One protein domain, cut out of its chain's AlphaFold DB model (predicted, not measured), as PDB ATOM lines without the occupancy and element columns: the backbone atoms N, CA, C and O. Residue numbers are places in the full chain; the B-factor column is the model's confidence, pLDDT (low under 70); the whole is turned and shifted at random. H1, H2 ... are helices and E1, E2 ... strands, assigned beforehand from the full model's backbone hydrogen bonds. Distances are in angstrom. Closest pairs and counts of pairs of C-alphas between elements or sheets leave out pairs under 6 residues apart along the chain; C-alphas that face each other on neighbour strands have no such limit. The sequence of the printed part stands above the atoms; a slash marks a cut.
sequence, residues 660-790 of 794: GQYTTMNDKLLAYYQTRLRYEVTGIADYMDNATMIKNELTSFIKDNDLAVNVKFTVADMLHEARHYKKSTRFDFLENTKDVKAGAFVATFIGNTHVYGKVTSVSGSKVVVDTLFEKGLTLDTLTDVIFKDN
ATOM      1  N   GLY A 660      54.372  13.786 -22.645       53.84
ATOM      2  CA  GLY A 660      52.981  13.392 -22.890       53.84
ATOM      3  C   GLY A 660      51.969  14.138 -22.012       53.84
ATOM      4  O   GLY A 660      50.923  14.561 -22.505       53.84
ATOM      5  N   GLN A 661      52.291  14.356 -20.733       52.59
ATOM      6  CA  GLN A 661      51.450  15.138 -19.820       52.59
ATOM      7  C   GLN A 661      51.410  16.618 -20.216       52.59
ATOM      8  O   GLN A 661      50.343  17.222 -20.184       52.59
ATOM      9  N   TYR A 662      52.542  17.182 -20.649       49.53
ATOM     10  CA  TYR A 662      52.613  18.548 -21.166       49.53
ATOM     11  C   TYR A 662      51.764  18.723 -22.428       49.53
ATOM     12  O   TYR A 662      50.963  19.651 -22.493       49.53
ATOM     13  N   THR A 663      51.891  17.814 -23.401       54.66
ATOM     14  CA  THR A 663      51.085  17.848 -24.630       54.66
ATOM     15  C   THR A 663      49.593  17.764 -24.311       54.66
ATOM     16  O   THR A 663      48.839  18.643 -24.706       54.66
ATOM     17  N   THR A 664      49.182  16.793 -23.489       66.88
ATOM     18  CA  THR A 664      47.770  16.615 -23.091       66.88
ATOM     19  C   THR A 664      47.207  17.852 -22.381       66.88
ATOM     20  O   THR A 664      46.068  18.258 -22.614       66.88
ATOM     21  N   MET A 665      48.012  18.472 -21.517       62.75
ATOM     22  CA  MET A 665      47.643  19.693 -20.803       62.75
ATOM     23  C   MET A 665      47.495  20.886 -21.757       62.75
ATOM     24  O   MET A 665      46.539  21.651 -21.633       62.75
ATOM     25  N   ASN A 666      48.412  21.034 -22.715       55.47
ATOM     26  CA  ASN A 666      48.374  22.105 -23.706       55.47
ATOM     27  C   ASN A 666      47.183  21.960 -24.666       55.47
ATOM     28  O   ASN A 666      46.520  22.951 -24.958       55.47
ATOM     29  N   ASP A 667      46.858  20.736 -25.087       66.25
ATOM     30  CA  ASP A 667      45.726  20.463 -25.980       66.25
ATOM     31  C   ASP A 667      44.386  20.813 -25.314       66.25
ATOM     32  O   ASP A 667      43.547  21.498 -25.902       66.25
ATOM     33  N   LYS A 668      44.201  20.421 -24.044       69.75
ATOM     34  CA  LYS A 668      43.002  20.781 -23.267       69.75
ATOM     35  C   LYS A 668      42.904  22.288 -23.007       69.75
ATOM     36  O   LYS A 668      41.810  22.847 -23.044       69.75
ATOM     37  N   LEU A 669      44.036  22.953 -22.765       62.88
ATOM     38  CA  LEU A 669      44.080  24.405 -22.581       62.88
ATOM     39  C   LEU A 669      43.704  25.153 -23.870       62.88
ATOM     40  O   LEU A 669      42.921  26.102 -23.823       62.88
ATOM     41  N   LEU A 670      44.222  24.699 -25.013       60.69
ATOM     42  CA  LEU A 670      43.917  25.247 -26.332       60.69
ATOM     43  C   LEU A 670      42.428  25.106 -26.674       60.69
ATOM     44  O   LEU A 670      41.793  26.091 -27.056       60.69
ATOM     45  N   ALA A 671      41.860  23.916 -26.457       73.38
ATOM     46  CA  ALA A 671      40.437  23.660 -26.668       73.38
ATOM     47  C   ALA A 671      39.561  24.575 -25.794       73.38
ATOM     48  O   ALA A 671      38.641  25.216 -26.300       73.38
ATOM     49  N   TYR A 672      39.898  24.724 -24.505       78.38
ATOM     50  CA  TYR A 672      39.195  25.644 -23.605       78.38
ATOM     51  C   TYR A 672      39.185  27.082 -24.142       78.38
ATOM     52  O   TYR A 672      38.139  27.736 -24.144       78.38
ATOM     53  N   TYR A 673      40.329  27.580 -24.616       67.69
ATOM     54  CA  TYR A 673      40.444  28.939 -25.146       67.69
ATOM     55  C   TYR A 673      39.590  29.152 -26.395       67.69
ATOM     56  O   TYR A 673      38.850  30.134 -26.448       67.69
ATOM     57  N   GLN A 674      39.619  28.221 -27.349       70.69
ATOM     58  CA  GLN A 674      38.828  28.325 -28.579       70.69
ATOM     59  C   GLN A 674      37.320  28.299 -28.299       70.69
ATOM     60  O   GLN A 674      36.579  29.142 -28.811       70.69
ATOM     61  N   THR A 675      36.850  27.392 -27.434       76.81
ATOM     62  CA  THR A 675      35.423  27.316 -27.089       76.81
ATOM     63  C   THR A 675      34.967  28.551 -26.302       76.81
ATOM     64  O   THR A 675      33.905  29.113 -26.580       76.81
ATOM     65  N   ARG A 676      35.795  29.045 -25.369       78.75
ATOM     66  CA  ARG A 676      35.488  30.256 -24.592       78.75
ATOM     67  C   ARG A 676      35.440  31.508 -25.469       78.75
ATOM     68  O   ARG A 676      34.595  32.370 -25.230       78.75
ATOM     69  N   LEU A 677      36.323  31.597 -26.464       73.12
ATOM     70  CA  LEU A 677      36.357  32.681 -27.443       73.12
ATOM     71  C   LEU A 677      35.099  32.683 -28.315       73.12
ATOM     72  O   LEU A 677      34.483  33.732 -28.476       73.12
ATOM     73  N   ARG A 678      34.669  31.510 -28.802       75.69
ATOM     74  CA  ARG A 678      33.419  31.363 -29.566       75.69
ATOM     75  C   ARG A 678      32.222  31.909 -28.807       75.69
ATOM     76  O   ARG A 678      31.483  32.699 -29.381       75.69
ATOM     77  N   TYR A 679      32.082  31.579 -27.523       80.56
ATOM     78  CA  TYR A 679      31.030  32.176 -26.697       80.56
ATOM     79  C   TYR A 679      31.101  33.707 -26.680       80.56
ATOM     80  O   TYR A 679      30.081  34.368 -26.814       80.56
ATOM     81  N   GLU A 680      32.281  34.304 -26.491       76.88
ATOM     82  CA  GLU A 680      32.379  35.771 -26.404       76.88
ATOM     83  C   GLU A 680      31.967  36.448 -27.717       76.88
ATOM     84  O   GLU A 680      31.361  37.528 -27.715       76.88
ATOM     85  N   VAL A 681      32.247  35.786 -28.840       77.06
ATOM     86  CA  VAL A 681      31.911  36.287 -30.170       77.06
ATOM     87  C   VAL A 681      30.436  36.059 -30.504       77.06
ATOM     88  O   VAL A 681      29.760  37.014 -30.879       77.06
ATOM     89  N   THR A 682      29.888  34.864 -30.284       78.06
ATOM     90  CA  THR A 682      28.512  34.515 -30.692       78.06
ATOM     91  C   THR A 682      27.457  34.788 -29.620       78.06
ATOM     92  O   THR A 682      26.306  35.055 -29.938       78.06
ATOM     93  N   GLY A 683      27.831  34.754 -28.340       76.88
ATOM     94  CA  GLY A 683      26.917  34.856 -27.197       76.88
ATOM     95  C   GLY A 683      26.098  33.591 -26.911       76.88
ATOM     96  O   GLY A 683      25.236  33.623 -26.036       76.88
ATOM     97  N   ILE A 684      26.339  32.484 -27.622       82.44
ATOM     98  CA  ILE A 684      25.564  31.238 -27.494       82.44
ATOM     99  C   ILE A 684      25.994  30.471 -26.238       82.44
ATOM    100  O   ILE A 684      27.149  30.052 -26.140       82.44
ATOM    101  N   ALA A 685      25.057  30.246 -25.311       83.38
ATOM    102  CA  ALA A 685      25.306  29.658 -23.990       83.38
ATOM    103  C   ALA A 685      26.019  28.293 -24.031       83.38
ATOM    104  O   ALA A 685      26.981  28.101 -23.288       83.38
ATOM    105  N   ASP A 686      25.656  27.408 -24.964       87.25
ATOM    106  CA  ASP A 686      26.246  26.066 -25.102       87.25
ATOM    107  C   ASP A 686      27.782  26.080 -25.214       87.25
ATOM    108  O   ASP A 686      28.469  25.190 -24.712       87.25
ATOM    109  N   TYR A 687      28.368  27.108 -25.845       80.00
ATOM    110  CA  TYR A 687      29.827  27.232 -25.924       80.00
ATOM    111  C   TYR A 687      30.461  27.606 -24.576       80.00
ATOM    112  O   TYR A 687      31.572  27.165 -24.283       80.00
ATOM    113  N   MET A 688      29.779  28.378 -23.724       80.38
ATOM    114  CA  MET A 688      30.258  28.632 -22.359       80.38
ATOM    115  C   MET A 688      30.208  27.361 -21.516       80.38
ATOM    116  O   MET A 688      31.159  27.081 -20.779       80.38
ATOM    117  N   ASP A 689      29.132  26.587 -21.641       84.12
ATOM    118  CA  ASP A 689      28.954  25.350 -20.880       84.12
ATOM    119  C   ASP A 689      30.031  24.327 -21.261       84.12
ATOM    120  O   ASP A 689      30.733  23.798 -20.394       84.12
ATOM    121  N   ASN A 690      30.286  24.167 -22.562       82.62
ATOM    122  CA  ASN A 690      31.364  23.320 -23.069       82.62
ATOM    123  C   ASN A 690      32.758  23.810 -22.640       82.62
ATOM    124  O   ASN A 690      33.596  23.007 -22.224       82.62
ATOM    125  N   ALA A 691      33.023  25.121 -22.671       76.81
ATOM    126  CA  ALA A 691      34.292  25.664 -22.183       76.81
ATOM    127  C   ALA A 691      34.478  25.384 -20.680       76.81
ATOM    128  O   ALA A 691      35.560  25.001 -20.232       76.81
ATOM    129  N   THR A 692      33.414  25.527 -19.892       82.31
ATOM    130  CA  THR A 692      33.436  25.244 -18.452       82.31
ATOM    131  C   THR A 692      33.728  23.768 -18.186       82.31
ATOM    132  O   THR A 692      34.563  23.455 -17.335       82.31
ATOM    133  N   MET A 693      33.127  22.865 -18.966       88.56
ATOM    134  CA  MET A 693      33.402  21.429 -18.900       88.56
ATOM    135  C   MET A 693      34.883  21.118 -19.172       88.56
ATOM    136  O   MET A 693      35.535  20.479 -18.344       88.56
ATOM    137  N   ILE A 694      35.458  21.646 -20.259       78.38
ATOM    138  CA  ILE A 694      36.868  21.410 -20.623       78.38
ATOM    139  C   ILE A 694      37.825  21.966 -19.557       78.38
ATOM    140  O   ILE A 694      38.825  21.334 -19.210       78.38
ATOM    141  N   LYS A 695      37.512  23.136 -18.986       76.50
ATOM    142  CA  LYS A 695      38.296  23.724 -17.890       76.50
ATOM    143  C   LYS A 695      38.310  22.821 -16.656       76.50
ATOM    144  O   LYS A 695      39.355  22.680 -16.010       76.50
ATOM    145  N   ASN A 696      37.172  22.214 -16.330       78.69
ATOM    146  CA  ASN A 696      37.062  21.288 -15.209       78.69
ATOM    147  C   ASN A 696      37.877  20.017 -15.470       78.69
ATOM    148  O   ASN A 696      38.649  19.615 -14.604       78.69
ATOM    149  N   GLU A 697      37.811  19.452 -16.679       81.06
ATOM    150  CA  GLU A 697      38.647  18.307 -17.062       81.06
ATOM    151  C   GLU A 697      40.147  18.605 -16.979       81.06
ATOM    152  O   GLU A 697      40.913  17.784 -16.475       81.06
ATOM    153  N   LEU A 698      40.581  19.775 -17.458       70.88
ATOM    154  CA  LEU A 698      41.976  20.207 -17.369       70.88
ATOM    155  C   LEU A 698      42.425  20.322 -15.906       70.88
ATOM    156  O   LEU A 698      43.514  19.880 -15.550       70.88
ATOM    157  N   THR A 699      41.570  20.890 -15.055       66.12
ATOM    158  CA  THR A 699      41.855  21.057 -13.625       66.12
ATOM    159  C   THR A 699      41.958  19.705 -12.917       66.12
ATOM    160  O   THR A 699      42.906  19.493 -12.159       66.12
ATOM    161  N   SER A 700      41.037  18.778 -13.198       76.81
ATOM    162  CA  SER A 700      41.091  17.405 -12.681       76.81
ATOM    163  C   SER A 700      42.349  16.686 -13.159       76.81
ATOM    164  O   SER A 700      43.080  16.146 -12.340       76.81
ATOM    165  N   PHE A 701      42.694  16.786 -14.446       72.38
ATOM    166  CA  PHE A 701      43.905  16.170 -14.995       72.38
ATOM    167  C   PHE A 701      45.184  16.662 -14.305       72.38
ATOM    168  O   PHE A 701      46.052  15.858 -13.963       72.38
ATOM    169  N   ILE A 702      45.298  17.973 -14.073       57.78
ATOM    170  CA  ILE A 702      46.439  18.574 -13.365       57.78
ATOM    171  C   ILE A 702      46.525  18.049 -11.930       57.78
ATOM    172  O   ILE A 702      47.617  17.722 -11.466       57.78
ATOM    173  N   LYS A 703      45.380  17.957 -11.242       67.75
ATOM    174  CA  LYS A 703      45.297  17.507  -9.851       67.75
ATOM    175  C   LYS A 703      45.611  16.018  -9.708       67.75
ATOM    176  O   LYS A 703      46.416  15.656  -8.860       67.75
ATOM    177  N   ASP A 704      45.033  15.179 -10.561       75.62
ATOM    178  CA  ASP A 704      45.203  13.722 -10.521       75.62
ATOM    179  C   ASP A 704      46.648  13.298 -10.841       75.62
ATOM    180  O   ASP A 704      47.082  12.218 -10.447       75.62
ATOM    181  N   ASN A 705      47.407  14.158 -11.531       61.31
ATOM    182  CA  ASN A 705      48.808  13.928 -11.901       61.31
ATOM    183  C   ASN A 705      49.817  14.758 -11.081       61.31
ATOM    184  O   ASN A 705      51.008  14.732 -11.393       61.31
ATOM    185  N   ASP A 706      49.357  15.499 -10.069       53.34
ATOM    186  CA  ASP A 706      50.169  16.335  -9.168       53.34
ATOM    187  C   ASP A 706      51.117  17.321  -9.898       53.34
ATOM    188  O   ASP A 706      52.266  17.559  -9.509       53.34
ATOM    189  N   LEU A 707      50.641  17.888 -11.017       53.00
ATOM    190  CA  LEU A 707      51.455  18.702 -11.925       53.00
ATOM    191  C   LEU A 707      51.595  20.152 -11.437       53.00
ATOM    192  O   LEU A 707      50.620  20.833 -11.104       53.00
ATOM    193  N   ALA A 708      52.825  20.673 -11.464       45.66
ATOM    194  CA  ALA A 708      53.114  22.073 -11.168       45.66
ATOM    195  C   ALA A 708      52.832  22.959 -12.396       45.66
ATOM    196  O   ALA A 708      53.676  23.085 -13.281       45.66
ATOM    197  N   VAL A 709      51.652  23.583 -12.455       48.50
ATOM    198  CA  VAL A 709      51.251  24.443 -13.584       48.50
ATOM    199  C   VAL A 709      51.090  25.885 -13.115       48.50
ATOM    200  O   VAL A 709      50.250  26.179 -12.267       48.50
ATOM    201  N   ASN A 710      51.892  26.796 -13.670       38.34
ATOM    202  CA  ASN A 710      51.722  28.235 -13.480       38.34
ATOM    203  C   ASN A 710      51.061  28.812 -14.738       38.34
ATOM    204  O   ASN A 710      51.710  28.987 -15.766       38.34
ATOM    205  N   VAL A 711      49.751  29.060 -14.691       45.88
ATOM    206  CA  VAL A 711      49.028  29.653 -15.825       45.88
ATOM    207  C   VAL A 711      49.153  31.167 -15.732       45.88
ATOM    208  O   VAL A 711      48.388  31.816 -15.021       45.88
ATOM    209  N   LYS A 712      50.111  31.742 -16.458       40.19
ATOM    210  CA  LYS A 712      50.180  33.194 -16.658       40.19
ATOM    211  C   LYS A 712      50.506  33.555 -18.106       40.19
ATOM    212  O   LYS A 712      51.606  33.979 -18.419       40.19
ATOM    213  N   PHE A 713      49.493  33.421 -18.958       39.91
ATOM    214  CA  PHE A 713      49.092  34.456 -19.917       39.91
ATOM    215  C   PHE A 713      47.565  34.456 -19.939       39.91
ATOM    216  O   PHE A 713      46.946  33.389 -19.945       39.91
ATOM    217  N   THR A 714      46.954  35.630 -19.789       56.16
ATOM    218  CA  THR A 714      45.571  35.683 -19.326       56.16
ATOM    219  C   THR A 714      44.603  35.557 -20.491       56.16
ATOM    220  O   THR A 714      44.654  36.315 -21.451       56.16
ATOM    221  N   VAL A 715      43.660  34.622 -20.372       56.88
ATOM    222  CA  VAL A 715      42.448  34.533 -21.206       56.88
ATOM    223  C   VAL A 715      41.827  35.913 -21.444       56.88
ATOM    224  O   VAL A 715      41.280  36.165 -22.508       56.88
ATOM    225  N   ALA A 716      41.951  36.817 -20.468       59.91
ATOM    226  CA  ALA A 716      41.441  38.176 -20.532       59.91
ATOM    227  C   ALA A 716      41.952  38.981 -21.739       59.91
ATOM    228  O   ALA A 716      41.138  39.677 -22.336       59.91
ATOM    229  N   ASP A 717      43.222  38.855 -22.136       59.09
ATOM    230  CA  ASP A 717      43.799  39.656 -23.229       59.09
ATOM    231  C   ASP A 717      43.297  39.182 -24.602       59.09
ATOM    232  O   ASP A 717      42.851  39.981 -25.424       59.09
ATOM    233  N   MET A 718      43.248  37.861 -24.811       65.25
ATOM    234  CA  MET A 718      42.650  37.258 -26.011       65.25
ATOM    235  C   MET A 718      41.151  37.584 -26.114       65.25
ATOM    236  O   MET A 718      40.656  37.955 -27.178       65.25
ATOM    237  N   LEU A 719      40.413  37.484 -25.000       67.44
ATOM    238  CA  LEU A 719      38.995  37.852 -24.974       67.44
ATOM    239  C   LEU A 719      38.790  39.356 -25.191       67.44
ATOM    240  O   LEU A 719      37.777  39.751 -25.768       67.44
ATOM    241  N   HIS A 720      39.718  40.199 -24.735       70.81
ATOM    242  CA  HIS A 720      39.664  41.640 -24.952       70.81
ATOM    243  C   HIS A 720      39.770  41.985 -26.442       70.81
ATOM    244  O   HIS A 720      38.914  42.717 -26.939       70.81
ATOM    245  N   GLU A 721      40.733  41.407 -27.172       63.78
ATOM    246  CA  GLU A 721      40.855  41.630 -28.621       63.78
ATOM    247  C   GLU A 721      39.647  41.108 -29.405       63.78
ATOM    248  O   GLU A 721      39.114  41.817 -30.256       63.78
ATOM    249  N   ALA A 722      39.137  39.916 -29.090       64.44
ATOM    250  CA  ALA A 722      37.962  39.403 -29.797       64.44
ATOM    251  C   ALA A 722      36.696  40.227 -29.525       64.44
ATOM    252  O   ALA A 722      35.898  40.457 -30.435       64.44
ATOM    253  N   ARG A 723      36.522  40.739 -28.299       73.00
ATOM    254  CA  ARG A 723      35.454  41.705 -27.994       73.00
ATOM    255  C   ARG A 723      35.647  43.017 -28.746       73.00
ATOM    256  O   ARG A 723      34.656  43.630 -29.134       73.00
ATOM    257  N   HIS A 724      36.892  43.451 -28.929       71.06
ATOM    258  CA  HIS A 724      37.212  44.635 -29.714       71.06
ATOM    259  C   HIS A 724      36.851  44.433 -31.193       71.06
ATOM    260  O   HIS A 724      36.185  45.295 -31.756       71.06
ATOM    261  N   TYR A 725      37.173  43.287 -31.804       67.00
ATOM    262  CA  TYR A 725      36.767  42.998 -33.187       67.00
ATOM    263  C   TYR A 725      35.267  42.845 -33.349       67.00
ATOM    264  O   TYR A 725      34.712  43.470 -34.239       67.00
ATOM    265  N   LYS A 726      34.591  42.154 -32.426       69.00
ATOM    266  CA  LYS A 726      33.123  42.084 -32.423       69.00
ATOM    267  C   LYS A 726      32.456  43.467 -32.385       69.00
ATOM    268  O   LYS A 726      31.376  43.639 -32.933       69.00
ATOM    269  N   LYS A 727      33.056  44.438 -31.688       71.44
ATOM    270  CA  LYS A 727      32.542  45.818 -31.601       71.44
ATOM    271  C   LYS A 727      33.015  46.715 -32.746       71.44
ATOM    272  O   LYS A 727      32.512  47.829 -32.876       71.44
ATOM    273  N   SER A 728      34.005  46.278 -33.513       70.88
ATOM    274  CA  SER A 728      34.617  47.063 -34.574       70.88
ATOM    275  C   SER A 728      33.769  46.988 -35.834       70.88
ATOM    276  O   SER A 728      33.434  45.904 -36.289       70.88
ATOM    277  N   THR A 729      33.500  48.128 -36.468       71.25
ATOM    278  CA  THR A 729      32.851  48.175 -37.792       71.25
ATOM    279  C   THR A 729      33.770  47.698 -38.920       71.25
ATOM    280  O   THR A 729      33.333  47.566 -40.059       71.25
ATOM    281  N   ARG A 730      35.059  47.482 -38.621       74.25
ATOM    282  CA  ARG A 730      36.065  47.012 -39.579       74.25
ATOM    283  C   ARG A 730      36.052  45.495 -39.752       74.25
ATOM    284  O   ARG A 730      36.489  45.030 -40.791       74.25
ATOM    285  N   PHE A 731      35.602  44.728 -38.765       77.19
ATOM    286  CA  PHE A 731      35.730  43.274 -38.800       77.19
ATOM    287  C   PHE A 731      34.375  42.600 -38.645       77.19
ATOM    288  O   PHE A 731      33.711  42.796 -37.631       77.19
ATOM    289  N   ASP A 732      34.020  41.744 -39.601       78.38
ATOM    290  CA  ASP A 732      32.809  40.927 -39.525       78.38
ATOM    291  C   ASP A 732      33.152  39.502 -39.128       78.38
ATOM    292  O   ASP A 732      34.008  38.852 -39.729       78.38
ATOM    293  N   PHE A 733      32.460  38.982 -38.120       80.81
ATOM    294  CA  PHE A 733      32.590  37.577 -37.770       80.81
ATOM    295  C   PHE A 733      31.979  36.695 -38.868       80.81
ATOM    296  O   PHE A 733      30.815  36.853 -39.232       80.81
ATOM    297  N   LEU A 734      32.761  35.745 -39.378       76.25
ATOM    298  CA  LEU A 734      32.324  34.812 -40.411       76.25
ATOM    299  C   LEU A 734      31.646  33.598 -39.775       76.25
ATOM    300  O   LEU A 734      32.288  32.595 -39.466       76.25
ATOM    301  N   GLU A 735      30.325  33.670 -39.629       70.25
ATOM    302  CA  GLU A 735      29.517  32.515 -39.210       70.25
ATOM    303  C   GLU A 735      29.460  31.430 -40.290       70.25
ATOM    304  O   GLU A 735      29.314  30.239 -40.011       70.25
ATOM    305  N   ASN A 736      29.590  31.843 -41.547       76.50
ATOM    306  CA  ASN A 736      29.661  30.957 -42.688       76.50
ATOM    307  C   ASN A 736      30.545  31.573 -43.778       76.50
ATOM    308  O   ASN A 736      31.003  32.711 -43.698       76.50
ATOM    309  N   THR A 737      30.801  30.792 -44.815       74.62
ATOM    310  CA  THR A 737      31.736  31.153 -45.878       74.62
ATOM    311  C   THR A 737      31.127  31.982 -47.006       74.62
ATOM    312  O   THR A 737      31.874  32.444 -47.866       74.62
ATOM    313  N   LYS A 738      29.801  32.195 -47.034       73.81
ATOM    314  CA  LYS A 738      29.122  32.913 -48.131       73.81
ATOM    315  C   LYS A 738      29.573  34.370 -48.239       73.81
ATOM    316  O   LYS A 738      29.576  34.921 -49.339       73.81
ATOM    317  N   ASP A 739      30.014  34.949 -47.127       65.12
ATOM    318  CA  ASP A 739      30.388  36.359 -47.025       65.12
ATOM    319  C   ASP A 739      31.886  36.615 -47.282       65.12
ATOM    320  O   ASP A 739      32.346  37.762 -47.230       65.12
ATOM    321  N   VAL A 740      32.660  35.572 -47.626       75.81
ATOM    322  CA  VAL A 740      34.100  35.664 -47.906       75.81
ATOM    323  C   VAL A 740      34.454  35.046 -49.262       75.81
ATOM    324  O   VAL A 740      33.950  33.996 -49.651       75.81
ATOM    325  N   LYS A 741      35.339  35.704 -50.017       81.88
ATOM    326  CA  LYS A 741      35.808  35.243 -51.335       81.88
ATOM    327  C   LYS A 741      37.328  35.136 -51.351       81.88
ATOM    328  O   LYS A 741      38.009  35.763 -50.540       81.88
ATOM    329  N   ALA A 742      37.861  34.368 -52.298       77.75
ATOM    330  CA  ALA A 742      39.298  34.330 -52.542       77.75
ATOM    331  C   ALA A 742      39.835  35.750 -52.793       77.75
ATOM    332  O   ALA A 742      39.243  36.528 -53.539       77.75
ATOM    333  N   GLY A 743      40.941  36.078 -52.137       78.50
ATOM    334  CA  GLY A 743      41.551  37.401 -52.121       78.50
ATOM    335  C   GLY A 743      41.221  38.241 -50.887       78.50
ATOM    336  O   GLY A 743      41.990  39.156 -50.603       78.50
ATOM    337  N   ALA A 744      40.156  37.928 -50.143       80.69
ATOM    338  CA  ALA A 744      39.811  38.641 -48.913       80.69
ATOM    339  C   ALA A 744      40.850  38.405 -47.808       80.69
ATOM    340  O   ALA A 744      41.502  37.358 -47.768       80.69
ATOM    341  N   PHE A 745      40.969  39.359 -46.889       82.56
ATOM    342  CA  PHE A 745      41.781  39.196 -45.689       82.56
ATOM    343  C   PHE A 745      40.909  38.771 -44.517       82.56
ATOM    344  O   PHE A 745      39.805  39.278 -44.315       82.56
ATOM    345  N   VAL A 746      41.414  37.806 -43.761       79.06
ATOM    346  CA  VAL A 746      40.765  37.302 -42.559       79.06
ATOM    347  C   VAL A 746      41.750  37.266 -41.402       79.06
ATOM    348  O   VAL A 746      42.956  37.096 -41.582       79.06
ATOM    349  N   ALA A 747      41.208  37.416 -40.210       77.19
ATOM    350  CA  ALA A 747      41.885  37.379 -38.935       77.19
ATOM    351  C   ALA A 747      41.328  36.204 -38.121       77.19
ATOM    352  O   ALA A 747      40.121  35.970 -38.104       77.19
ATOM    353  N   THR A 748      42.188  35.432 -37.470       75.06
ATOM    354  CA  THR A 748      41.802  34.280 -36.647       75.06
ATOM    355  C   THR A 748      42.765  34.097 -35.483       75.06
ATOM    356  O   THR A 748      43.898  34.577 -35.510       75.06
ATOM    357  N   PHE A 749      42.338  33.364 -34.460       69.06
ATOM    358  CA  PHE A 749      43.165  33.049 -33.300       69.06
ATOM    359  C   PHE A 749      43.531  31.566 -33.293       69.06
ATOM    360  O   PHE A 749      42.662  30.694 -33.248       69.06
ATOM    361  N   ILE A 750      44.833  31.277 -33.289       62.44
ATOM    362  CA  ILE A 750      45.371  29.925 -33.111       62.44
ATOM    363  C   ILE A 750      45.998  29.878 -31.719       62.44
ATOM    364  O   ILE A 750      47.092  30.392 -31.475       62.44
ATOM    365  N   GLY A 751      45.258  29.312 -30.768       62.59
ATOM    366  CA  GLY A 751      45.608  29.391 -29.353       62.59
ATOM    367  C   GLY A 751      45.588  30.814 -28.832       62.59
ATOM    368  O   GLY A 751      44.585  31.502 -28.970       62.59
ATOM    369  N   ASN A 752      46.679  31.243 -28.204       56.25
ATOM    370  CA  ASN A 752      46.829  32.610 -27.705       56.25
ATOM    371  C   ASN A 752      47.464  33.559 -28.735       56.25
ATOM    372  O   ASN A 752      47.839  34.673 -28.377       56.25
ATOM    373  N   THR A 753      47.649  33.108 -29.977       54.38
ATOM    374  CA  THR A 753      48.316  33.887 -31.021       54.38
ATOM    375  C   THR A 753      47.302  34.353 -32.049       54.38
ATOM    376  O   THR A 753      46.541  33.556 -32.601       54.38
ATOM    377  N   HIS A 754      47.313  35.654 -32.308       61.25
ATOM    378  CA  HIS A 754      46.479  36.272 -33.320       61.25
ATOM    379  C   HIS A 754      47.159  36.208 -34.696       61.25
ATOM    380  O   HIS A 754      48.355  36.477 -34.820       61.25
ATOM    381  N   VAL A 755      46.413  35.810 -35.725       67.19
ATOM    382  CA  VAL A 755      46.944  35.500 -37.053       67.19
ATOM    383  C   VAL A 755      46.063  36.121 -38.131       67.19
ATOM    384  O   VAL A 755      44.858  35.905 -38.158       67.19
ATOM    385  N   TYR A 756      46.689  36.831 -39.068       74.81
ATOM    386  CA  TYR A 756      46.042  37.343 -40.274       74.81
ATOM    387  C   TYR A 756      46.476  36.535 -41.493       74.81
ATOM    388  O   TYR A 756      47.639  36.133 -41.614       74.81
ATOM    389  N   GLY A 757      45.549  36.314 -42.415       77.12
ATOM    390  CA  GLY A 757      45.799  35.559 -43.631       77.12
ATOM    391  C   GLY A 757      44.943  36.028 -44.794       77.12
ATOM    392  O   GLY A 757      43.848  36.559 -44.616       77.12
ATOM    393  N   LYS A 758      45.456  35.821 -46.006       83.19
ATOM    394  CA  LYS A 758      44.730  36.074 -47.247       83.19
ATOM    395  C   LYS A 758      44.044  34.794 -47.693       83.19
ATOM    396  O   LYS A 758      44.700  33.768 -47.867       83.19
ATOM    397  N   VAL A 759      42.737  34.854 -47.901       85.38
ATOM    398  CA  VAL A 759      41.946  33.716 -48.362       85.38
ATOM    399  C   VAL A 759      42.379  33.346 -49.774       85.38
ATOM    400  O   VAL A 759      42.306  34.162 -50.690       85.38
ATOM    401  N   THR A 760      42.823  32.113 -49.965       87.19
ATOM    402  CA  THR A 760      43.228  31.591 -51.273       87.19
ATOM    403  C   THR A 760      42.107  30.806 -51.933       87.19
ATOM    404  O   THR A 760      41.931  30.898 -53.146       87.19
ATOM    405  N   SER A 761      41.304  30.076 -51.156       85.62
ATOM    406  CA  SER A 761      40.121  29.377 -51.661       85.62
ATOM    407  C   SER A 761      39.075  29.165 -50.571       85.62
ATOM    408  O   SER A 761      39.383  29.172 -49.380       85.62
ATOM    409  N   VAL A 762      37.824  28.986 -50.993       85.50
ATOM    410  CA  VAL A 762      36.675  28.765 -50.110       85.50
ATOM    411  C   VAL A 762      35.884  27.580 -50.652       85.50
ATOM    412  O   VAL A 762      35.564  27.552 -51.840       85.50
ATOM    413  N   SER A 763      35.592  26.593 -49.804       80.38
ATOM    414  CA  SER A 763      34.835  25.397 -50.186       80.38
ATOM    415  C   SER A 763      34.031  24.859 -49.004       80.38
ATOM    416  O   SER A 763      34.595  24.465 -47.982       80.38
ATOM    417  N   GLY A 764      32.701  24.832 -49.128       82.94
ATOM    418  CA  GLY A 764      31.821  24.459 -48.016       82.94
ATOM    419  C   GLY A 764      32.023  25.396 -46.822       82.94
ATOM    420  O   GLY A 764      32.064  26.604 -47.019       82.94
ATOM    421  N   SER A 765      32.187  24.865 -45.608       80.50
ATOM    422  CA  SER A 765      32.524  25.657 -44.408       80.50
ATOM    423  C   SER A 765      34.011  26.020 -44.288       80.50
ATOM    424  O   SER A 765      34.403  26.733 -43.365       80.50
ATOM    425  N   LYS A 766      34.857  25.537 -45.205       84.00
ATOM    426  CA  LYS A 766      36.307  25.677 -45.096       84.00
ATOM    427  C   LYS A 766      36.828  26.864 -45.886       84.00
ATOM    428  O   LYS A 766      36.475  27.075 -47.049       84.00
ATOM    429  N   VAL A 767      37.731  27.592 -45.248       83.38
ATOM    430  CA  VAL A 767      38.451  28.738 -45.791       83.38
ATOM    431  C   VAL A 767      39.933  28.407 -45.742       83.38
ATOM    432  O   VAL A 767      40.502  28.212 -44.672       83.38
ATOM    433  N   VAL A 768      40.567  28.326 -46.905       85.94
ATOM    434  CA  VAL A 768      42.013  28.128 -46.988       85.94
ATOM    435  C   VAL A 768      42.674  29.494 -47.055       85.94
ATOM    436  O   VAL A 768      42.307  30.318 -47.893       85.94
ATOM    437  N   VAL A 769      43.640  29.735 -46.173       81.44
ATOM    438  CA  VAL A 769      44.322  31.015 -46.020       81.44
ATOM    439  C   VAL A 769      45.831  30.852 -46.125       81.44
ATOM    440  O   VAL A 769      46.428  29.926 -45.578       81.44
ATOM    441  N   ASP A 770      46.458  31.796 -46.812       74.31
ATOM    442  CA  ASP A 770      47.899  31.991 -46.757       74.31
ATOM    443  C   ASP A 770      48.190  33.060 -45.708       74.31
ATOM    444  O   ASP A 770      47.773  34.213 -45.828       74.31
ATOM    445  N   THR A 771      48.908  32.668 -44.665       70.69
ATOM    446  CA  THR A 771      49.401  33.578 -43.633       70.69
ATOM    447  C   THR A 771      50.857  33.937 -43.925       70.69
ATOM    448  O   THR A 771      51.506  33.362 -44.802       70.69
ATOM    449  N   LEU A 772      51.414  34.867 -43.151       46.50
ATOM    450  CA  LEU A 772      52.850  35.166 -43.187       46.50
ATOM    451  C   LEU A 772      53.734  33.955 -42.845       46.50
ATOM    452  O   LEU A 772      54.884  33.897 -43.278       46.50
ATOM    453  N   PHE A 773      53.213  33.008 -42.062       47.56
ATOM    454  CA  PHE A 773      53.997  31.916 -41.480       47.56
ATOM    455  C   PHE A 773      53.732  30.565 -42.144       47.56
ATOM    456  O   PHE A 773      54.593  29.687 -42.116       47.56
ATOM    457  N   GLU A 774      52.564  30.406 -42.758       64.44
ATOM    458  CA  GLU A 774      52.105  29.142 -43.320       64.44
ATOM    459  C   GLU A 774      51.208  29.384 -44.534       64.44
ATOM    460  O   GLU A 774      50.293  30.209 -44.486       64.44
ATOM    461  N   LYS A 775      51.474  28.648 -45.620       70.94
ATOM    462  CA  LYS A 775      50.655  28.658 -46.836       70.94
ATOM    463  C   LYS A 775      49.695  27.476 -46.843       70.94
ATOM    464  O   LYS A 775      50.104  26.362 -46.520       70.94
ATOM    465  N   GLY A 776      48.461  27.707 -47.280       72.56
ATOM    466  CA  GLY A 776      47.429  26.679 -47.395       72.56
ATOM    467  C   GLY A 776      46.792  26.267 -46.065       72.56
ATOM    468  O   GLY A 776      46.237  25.170 -45.978       72.56
ATOM    469  N   LEU A 777      46.864  27.115 -45.034       77.19
ATOM    470  CA  LEU A 777      46.246  26.845 -43.739       77.19
ATOM    471  C   LEU A 777      44.730  26.725 -43.920       77.19
ATOM    472  O   LEU A 777      44.079  27.651 -44.393       77.19
ATOM    473  N   THR A 778      44.161  25.579 -43.562       84.25
ATOM    474  CA  THR A 778      42.722  25.335 -43.706       84.25
ATOM    475  C   THR A 778      42.018  25.636 -42.393       84.25
ATOM    476  O   THR A 778      42.262  24.957 -41.401       84.25
ATOM    477  N   LEU A 779      41.140  26.634 -42.412       81.56
ATOM    478  CA  LEU A 779      40.278  27.024 -41.301       81.56
ATOM    479  C   LEU A 779      38.841  26.595 -41.594       81.56
ATOM    480  O   LEU A 779      38.431  26.557 -42.756       81.56
ATOM    481  N   ASP A 780      38.064  26.296 -40.561       81.56
ATOM    482  CA  ASP A 780      36.662  25.900 -40.699       81.56
ATOM    483  C   ASP A 780      35.769  26.866 -39.916       81.56
ATOM    484  O   ASP A 780      35.909  27.001 -38.700       81.56
ATOM    485  N   THR A 781      34.826  27.538 -40.585       78.12
ATOM    486  CA  THR A 781      33.937  28.512 -39.920       78.12
ATOM    487  C   THR A 781      33.089  27.854 -38.823       78.12
ATOM    488  O   THR A 781      32.654  28.514 -37.876       78.12
ATOM    489  N   LEU A 782      32.899  26.530 -38.885       73.62
ATOM    490  CA  LEU A 782      32.161  25.778 -37.874       73.62
ATOM    491  C   LEU A 782      32.959  25.545 -36.582       73.62
ATOM    492  O   LEU A 782      32.337  25.440 -35.525       73.62
ATOM    493  N   THR A 783      34.298  25.507 -36.629       68.19
ATOM    494  CA  THR A 783      35.150  25.216 -35.451       68.19
ATOM    495  C   THR A 783      36.122  26.329 -35.060       68.19
ATOM    496  O   THR A 783      36.401  26.495 -33.874       68.19
ATOM    497  N   ASP A 784      36.518  27.199 -35.988       79.62
ATOM    498  CA  ASP A 784      37.466  28.295 -35.758       79.62
ATOM    499  C   ASP A 784      36.790  29.672 -35.713       79.62
ATOM    500  O   ASP A 784      35.776  29.898 -36.369       79.62
ATOM    501  N   VAL A 785      37.321  30.600 -34.912       75.75
ATOM    502  CA  VAL A 785      36.800  31.976 -34.851       75.75
ATOM    503  C   VAL A 785      37.506  32.813 -35.906       75.75
ATOM    504  O   VAL A 785      38.662  33.183 -35.718       75.75
ATOM    505  N   ILE A 786      36.807  33.112 -36.997       82.75
ATOM    506  CA  ILE A 786      37.368  33.819 -38.147       82.75
ATOM    507  C   ILE A 786      36.624  35.140 -38.328       82.75
ATOM    508  O   ILE A 786      35.399  35.163 -38.418       82.75
ATOM    509  N   PHE A 787      37.366  36.236 -38.410       82.00
ATOM    510  CA  PHE A 787      36.846  37.555 -38.739       82.00
ATOM    511  C   PHE A 787      37.317  37.951 -40.129       82.00
ATOM    512  O   PHE A 787      38.505  37.883 -40.428       82.00
ATOM    513  N   LYS A 788      36.404  38.381 -40.986       83.38
ATOM    514  CA  LYS A 788      36.735  39.037 -42.243       83.38
ATOM    515  C   LYS A 788      37.084  40.490 -41.970       83.38
ATOM    516  O   LYS A 788      36.342  41.176 -41.274       83.38
ATOM    517  N   ASP A 789      38.195  40.954 -42.526       80.19
ATOM    518  CA  ASP A 789      38.511  42.379 -42.545       80.19
ATOM    519  C   ASP A 789      37.734  43.047 -43.687       80.19
ATOM    520  O   ASP A 789      37.868  42.665 -44.853       80.19
ATOM    521  N   ASN A 790      36.901  44.018 -43.333       74.62
ATOM    522  CA  ASN A 790      36.098  44.819 -44.252       74.62
ATOM    523  C   ASN A 790      36.772  46.131 -44.634       74.62
ATOM    524  O   ASN A 790      36.157  46.928 -45.339       74.62
TER     525      ASN A 790
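AT A GLANCE: This is residues 660 to 790 of the 794 residues of the protein "INTEIN_C_TER domain-containing protein" of Bacteroidetes bacterium HGW-Bacteroidetes-1 (UniProt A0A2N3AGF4). A strongly twisted, curled sheet of six strands makes one end of the model, and a long helical hairpin, H1 and H2, reaches away from it. H3 packs beside H1 and over E2 of the sheet. The printed part has 131 residues, three helices and then six strands along the chain; the sheet runs E1 E6 E2 E3 E4 E5, antiparallel throughout, and the class is mixed. The whole is compact, radius of gyration of the C-alphas 15.8 A, yet elongated, spanning 49 by 29 by 25 A.

IN THESE COORDINATES: The strands are E1, residues 731 to 733; E2, 745 to 750, 16.0 A; E3, 753 to 763, 24.9 A; E4, 766 to 771, 15.4 A; E5, 777 to 780; and E6, 786 to 789, ending at C-alpha 789 (38.511, 42.379, -42.545). H1, residues 660 to 682, begins at C-alpha 660 (52.981, 13.392, -22.890) and measures 33.3 A. H2, 685 to 704, measures 28.8 A; H3, 715 to 727, 18.3 A.

HOW THE PARTS SIT: E2 to E5 form a meander, each strand the antiparallel neighbour of the one before. N to O pairs within hydrogen-bond range include N 748 and O 755 for E2 and E3, 2.8 A; N 758 and O 770 for E3 and E4, 2.8 A; N 767 and O 779 for E4 and E5, 2.8 A; N 787 and O 747 for E6 and E2, 2.8 A; and N 732 and O 788 for E1 and E6, 2.9 A. E3 bends by 83 degrees at residue 760. H1 and H3 are on the sheet, two layers with helices on one face; H3 has a height of 9.5 A. H2 is not on it. H1 and H2, a hairpin, touch at C-alphas 672 and 691, the closest, 5.1 A, at a shallow tilt of 19 degrees, opposite ways. H1, with residues 673 to 681 alone, touches H3; the closest C-alphas, of Leu 677 and Leu 719, are 6.3 A apart. In H1, H2 and H3 every O i to N i+4 pair is within hydrogen-bond range.

THE WHOLE: The farthest C-alphas, of Asp 706 and Gly 743, are 48.6 A apart. The printed part has no cut. The link E1 to E2 is long. Mean pLDDT of the printed part is 71.4; among residues under 70 are 660 to 670 and 705 to 719.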